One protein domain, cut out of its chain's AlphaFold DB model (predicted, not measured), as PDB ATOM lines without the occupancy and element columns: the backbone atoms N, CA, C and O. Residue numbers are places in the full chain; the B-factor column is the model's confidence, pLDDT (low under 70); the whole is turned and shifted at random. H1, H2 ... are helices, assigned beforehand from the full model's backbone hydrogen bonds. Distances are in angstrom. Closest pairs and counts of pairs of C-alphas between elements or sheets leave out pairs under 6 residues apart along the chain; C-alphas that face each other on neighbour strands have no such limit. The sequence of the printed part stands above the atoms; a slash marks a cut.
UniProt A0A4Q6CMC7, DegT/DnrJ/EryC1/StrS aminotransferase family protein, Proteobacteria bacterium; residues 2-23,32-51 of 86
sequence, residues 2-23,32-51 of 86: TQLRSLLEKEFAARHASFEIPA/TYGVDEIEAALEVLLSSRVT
ATOM      1  N   THR A   2      35.630-116.734 -65.024       74.75
ATOM      2  CA  THR A   2      34.157-116.554 -65.073       74.75
ATOM      3  C   THR A   2      33.374-117.301 -63.980       74.75
ATOM      4  O   THR A   2      32.469-116.735 -63.375       74.75
ATOM      5  N   GLN A   3      33.752-118.546 -63.658       91.12
ATOM      6  CA  GLN A   3      33.110-119.308 -62.578       91.12
ATOM      7  C   GLN A   3      33.402-118.723 -61.184       91.12
ATOM      8  O   GLN A   3      32.497-118.651 -60.356       91.12
ATOM      9  N   LEU A   4      34.636-118.269 -60.926       90.75
ATOM     10  CA  LEU A   4      35.006-117.641 -59.653       90.75
ATOM     11  C   LEU A   4      34.209-116.355 -59.441       90.75
ATOM     12  O   LEU A   4      33.593-116.199 -58.393       90.75
ATOM     13  N   ARG A   5      34.144-115.486 -60.454       93.69
ATOM     14  CA  ARG A   5      33.363-114.249 -60.388       93.69
ATOM     15  C   ARG A   5      31.891-114.513 -60.071       93.69
ATOM     16  O   ARG A   5      31.361-113.910 -59.147       93.69
ATOM     17  N   SER A   6      31.269-115.494 -60.733       94.62
ATOM     18  CA  SER A   6      29.873-115.868 -60.453       94.62
ATOM     19  C   SER A   6      29.646-116.349 -59.010       94.62
ATOM     20  O   SER A   6      28.600-116.091 -58.415       94.62
ATOM     21  N   LEU A   7      30.641-117.021 -58.415       95.38
ATOM     22  CA  LEU A   7      30.594-117.432 -57.012       95.38
ATOM     23  C   LEU A   7      30.768-116.232 -56.079       95.38
ATOM     24  O   LEU A   7      30.044-116.134 -55.093       95.38
ATOM     25  N   LEU A   8      31.683-115.311 -56.399       94.75
ATOM     26  CA  LEU A   8      31.887-114.084 -55.630       94.75
ATOM     27  C   LEU A   8      30.639-113.204 -55.639       94.75
ATOM     28  O   LEU A   8      30.236-112.744 -54.580       94.75
ATOM     29  N   GLU A   9      29.991-113.025 -56.789       94.19
ATOM     30  CA  GLU A   9      28.730-112.282 -56.907       94.19
ATOM     31  C   GLU A   9      27.640-112.886 -56.018       94.19
ATOM     32  O   GLU A   9      27.007-112.176 -55.233       94.19
ATOM     33  N   LYS A  10      27.469-114.213 -56.075       94.06
ATOM     34  CA  LYS A  10      26.494-114.930 -55.246       94.06
ATOM     35  C   LYS A  10      26.794-114.790 -53.750       94.06
ATOM     36  O   LYS A  10      25.890-114.484 -52.974       94.06
ATOM     37  N   GLU A  11      28.039-115.023 -53.337       93.19
ATOM     38  CA  GLU A  11      28.451-114.958 -51.929       93.19
ATOM     39  C   GLU A  11      28.407-113.531 -51.379       93.19
ATOM     40  O   GLU A  11      27.953-113.311 -50.256       93.19
ATOM     41  N   PHE A  12      28.844-112.552 -52.171       91.38
ATOM     42  CA  PHE A  12      28.817-111.146 -51.796       91.38
ATOM     43  C   PHE A  12      27.381-110.682 -51.558       91.38
ATOM     44  O   PHE A  12      27.104-110.132 -50.493       91.38
ATOM     45  N   ALA A  13      26.462-110.985 -52.483       89.00
ATOM     46  CA  ALA A  13      25.046-110.665 -52.338       89.00
ATOM     47  C   ALA A  13      24.415-111.361 -51.121       89.00
ATOM     48  O   ALA A  13      23.739-110.707 -50.329       89.00
ATOM     49  N   ALA A  14      24.674-112.659 -50.924       89.06
ATOM     50  CA  ALA A  14      24.123-113.414 -49.799       89.06
ATOM     51  C   ALA A  14      24.565-112.851 -48.436       89.06
ATOM     52  O   ALA A  14      23.754-112.745 -47.518       89.06
ATOM     53  N   ARG A  15      25.839-112.454 -48.309       86.31
ATOM     54  CA  ARG A  15      26.407-111.924 -47.057       86.31
ATOM     55  C   ARG A  15      26.090-110.447 -46.823       86.31
ATOM     56  O   ARG A  15      25.928-110.049 -45.675       86.31
ATOM     57  N   HIS A  16      25.978-109.638 -47.878       78.31
ATOM     58  CA  HIS A  16      25.633-108.216 -47.750       78.31
ATOM     59  C   HIS A  16      24.133-107.986 -47.567       78.31
ATOM     60  O   HIS A  16      23.756-107.033 -46.893       78.31
ATOM     61  N   ALA A  17      23.277-108.893 -48.051       66.88
ATOM     62  CA  ALA A  17      21.848-108.883 -47.728       66.88
ATOM     63  C   ALA A  17      21.574-109.071 -46.224       66.88
ATOM     64  O   ALA A  17      20.491-108.751 -45.754       66.88
ATOM     65  N   SER A  18      22.555-109.574 -45.465       63.28
ATOM     66  CA  SER A  18      22.447-109.771 -44.014       63.28
ATOM     67  C   SER A  18      22.671-108.486 -43.202       63.28
ATOM     68  O   SER A  18      22.475-108.495 -41.988       63.28
ATOM     69  N   PHE A  19      23.116-107.392 -43.833       69.44
ATOM     70  CA  PHE A  19      23.317-106.111 -43.158       69.44
ATOM     71  C   PHE A  19      22.012-105.306 -43.160       69.44
ATOM     72  O   PHE A  19      21.798-104.429 -43.996       69.44
ATOM     73  N   GLU A  20      21.118-105.627 -42.226       71.12
ATOM     74  CA  GLU A  20      19.889-104.863 -42.012       71.12
ATOM     75  C   GLU A  20      20.161-103.655 -41.115       71.12
ATOM     76  O   GLU A  20      20.539-103.779 -39.948       71.12
ATOM     77  N   ILE A  21      19.948-102.463 -41.664       77.12
ATOM     78  CA  ILE A  21      19.932-101.229 -40.886       77.12
ATOM     79  C   ILE A  21      18.487-101.001 -40.444       77.12
ATOM     80  O   ILE A  21      17.610-100.936 -41.309       77.12
ATOM     81  N   PRO A  22      18.210-100.867 -39.135       85.06
ATOM     82  CA  PRO A  22      16.875-100.519 -38.669       85.06
ATOM     83  C   PRO A  22      16.369 -99.254 -39.370       85.06
ATOM     84  O   PRO A  22      17.128 -98.304 -39.554       85.06
ATOM     85  N   ALA A  23      15.091 -99.226 -39.751       83.50
ATOM     86  CA  ALA A  23      14.514 -98.130 -40.536       83.50
ATOM     87  C   ALA A  23      14.598 -96.750 -39.844       83.50
ATOM     88  O   ALA A  23      14.485 -95.719 -40.501       83.50
ATOM     89  N   THR A  32      31.683 -99.666 -49.266       88.56
ATOM     90  CA  THR A  32      31.578 -98.992 -50.577       88.56
ATOM     91  C   THR A  32      32.230 -99.783 -51.710       88.56
ATOM     92  O   THR A  32      32.323 -99.280 -52.824       88.56
ATOM     93  N   TYR A  33      32.711-100.993 -51.426       91.62
ATOM     94  CA  TYR A  33      33.345-101.880 -52.397       91.62
ATOM     95  C   TYR A  33      32.377-102.976 -52.848       91.62
ATOM     96  O   TYR A  33      31.427-103.307 -52.138       91.62
ATOM     97  N   GLY A  34      32.637-103.552 -54.016       92.75
ATOM     98  CA  GLY A  34      31.877-104.643 -54.605       92.75
ATOM     99  C   GLY A  34      32.756-105.825 -54.999       92.75
ATOM    100  O   GLY A  34      33.838-106.061 -54.458       92.75
ATOM    101  N   VAL A  35      32.252-106.610 -55.950       94.94
ATOM    102  CA  VAL A  35      32.926-107.820 -56.437       94.94
ATOM    103  C   VAL A  35      34.230-107.493 -57.158       94.94
ATOM    104  O   VAL A  35      35.172-108.273 -57.047       94.94
ATOM    105  N   ASP A  36      34.312-106.351 -57.841       95.06
ATOM    106  CA  ASP A  36      35.513-105.958 -58.582       95.06
ATOM    107  C   ASP A  36      36.711-105.745 -57.639       95.06
ATOM    108  O   ASP A  36      37.800-106.262 -57.896       95.06
ATOM    109  N   GLU A  37      36.518-105.086 -56.491       95.38
ATOM    110  CA  GLU A  37      37.572-104.933 -55.481       95.38
ATOM    111  C   GLU A  37      37.963-106.271 -54.837       95.38
ATOM    112  O   GLU A  37      39.139-106.504 -54.547       95.38
ATOM    113  N   ILE A  38      36.994-107.167 -54.619       95.69
ATOM    114  CA  ILE A  38      37.248-108.497 -54.048       95.69
ATOM    115  C   ILE A  38      38.055-109.355 -55.021       95.69
ATOM    116  O   ILE A  38      39.021-110.002 -54.614       95.69
ATOM    117  N   GLU A  39      37.681-109.356 -56.301       95.62
ATOM    118  CA  GLU A  39      38.408-110.052 -57.362       95.62
ATOM    119  C   GLU A  39      39.840-109.508 -57.460       95.62
ATOM    120  O   GLU A  39      40.793-110.286 -57.386       95.62
ATOM    121  N   ALA A  40      40.013-108.182 -57.478       94.75
ATOM    122  CA  ALA A  40      41.329-107.550 -57.489       94.75
ATOM    123  C   ALA A  40      42.188-107.958 -56.279       94.75
ATOM    124  O   ALA A  40      43.370-108.280 -56.442       94.75
ATOM    125  N   ALA A  41      41.616-107.993 -55.070       95.56
ATOM    126  CA  ALA A  41      42.315-108.438 -53.864       95.56
ATOM    127  C   ALA A  41      42.708-109.925 -53.937       95.56
ATOM    128  O   ALA A  41      43.843-110.283 -53.609       95.56
ATOM    129  N   LEU A  42      41.811-110.792 -54.413       95.94
ATOM    130  CA  LEU A  42      42.085-112.219 -54.587       95.94
ATOM    131  C   LEU A  42      43.209-112.472 -55.586       95.94
ATOM    132  O   LEU A  42      44.060-113.320 -55.332       95.94
ATOM    133  N   GLU A  43      43.271-111.723 -56.682       94.31
ATOM    134  CA  GLU A  43      44.386-111.839 -57.618       94.31
ATOM    135  C   GLU A  43      45.739-111.507 -56.960       94.31
ATOM    136  O   GLU A  43      46.732-112.176 -57.251       94.31
ATOM    137  N   VAL A  44      45.795-110.528 -56.036       95.88
ATOM    138  CA  VAL A  44      47.022-110.251 -55.259       95.88
ATOM    139  C   VAL A  44      47.395-111.482 -54.443       95.88
ATOM    140  O   VAL A  44      48.535-111.945 -54.506       95.88
ATOM    141  N   LEU A  45      46.430-112.028 -53.702       96.69
ATOM    142  CA  LEU A  45      46.643-113.170 -52.815       96.69
ATOM    143  C   LEU A  45      47.097-114.413 -53.590       96.69
ATOM    144  O   LEU A  45      48.062-115.064 -53.194       96.69
ATOM    145  N   LEU A  46      46.469-114.699 -54.733       95.62
ATOM    146  CA  LEU A  46      46.835-115.812 -55.612       95.62
ATOM    147  C   LEU A  46      48.230-115.633 -56.227       95.62
ATOM    148  O   LEU A  46      48.940-116.615 -56.434       95.62
ATOM    149  N   SER A  47      48.659-114.393 -56.479       94.94
ATOM    150  CA  SER A  47      49.994-114.102 -57.018       94.94
ATOM    151  C   SER A  47      51.132-114.254 -56.001       94.94
ATOM    152  O   SER A  47      52.301-114.203 -56.383       94.94
ATOM    153  N   SER A  48      50.820-114.390 -54.704       95.06
ATOM    154  CA  SER A  48      51.775-114.330 -53.579       95.06
ATOM    155  C   SER A  48      52.570-113.015 -53.449       95.06
ATOM    156  O   SER A  48      53.395-112.884 -52.544       95.06
ATOM    157  N   ARG A  49      52.328-112.006 -54.298       94.25
ATOM    158  CA  ARG A  49      52.972-110.684 -54.227       94.25
ATOM    159  C   ARG A  49      52.128-109.718 -53.397       94.25
ATOM    160  O   ARG A  49      51.477-108.830 -53.930       94.25
ATOM    161  N   VAL A  50      52.137-109.925 -52.082       95.50
ATOM    162  CA  VAL A  50      51.241-109.241 -51.126       95.50
ATOM    163  C   VAL A  50      51.786-107.927 -50.552       95.50
ATOM    164  O   VAL A  50      51.110-107.276 -49.759       95.50
ATOM    165  N   THR A  51      53.004-107.534 -50.920       95.25
ATOM    166  CA  THR A  51      53.637-106.277 -50.496       95.25
ATOM    167  C   THR A  51      53.721-105.288 -51.665       95.25
ATOM    168  O   THR A  51      53.174-105.532 -52.742       95.25
TER     169      THR A  51
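What this domain is: This is residues 2 to 23 and 32 to 51 of the 86 residues of the protein "DegT/DnrJ/EryC1/StrS aminotransferase family protein" of Proteobacteria bacterium (UniProt A0A4Q6CMC7). Two helices meet in an open, slanted T: H2 packs with its residues 35 to 39 on the side of H1, near Glu 9, and reaches away from it. Residues 17 to 23, after H1, stick out at one end, and residues 42 to 49, of which 42 to 47 belong to H2, stick out at the other. The printed part has 42 residues with two named helices, H1 then H2, and no named strand; the class is all helix. It is loose, with a radius of gyration of the C-alphas of 12.9 A, and flat, spanning 43 by 25 by 11 A.

Where its parts are: H1, residues 2 to 16, begins at C-alpha 2 (34.157, -116.554, -65.073) and is 21.0 A long. H2, residues 35 to 47, is 18.2 A long and ends at C-alpha 47 (49.994, -114.102, -57.018).

How they stand to each other: H1 and H2 touch, H2 with residues 35 to 39 alone; the closest C-alphas, of Glu 9 and Val 35, are 6.1 A apart. They run opposite ways at a steep tilt of 58 degrees. In H1 and H2 every O i to N i+4 pair is within hydrogen-bond range.

The domain as a whole: The C-alphas farthest apart, of Ala 23 and Arg 49, are 42.7 A apart. Residues 24 to 31 are not printed; C-alphas 23 and 32 are 19.8 A apart across this cut, in the link from H1 to H2. Residues 17 to 19 have pLDDT under 70.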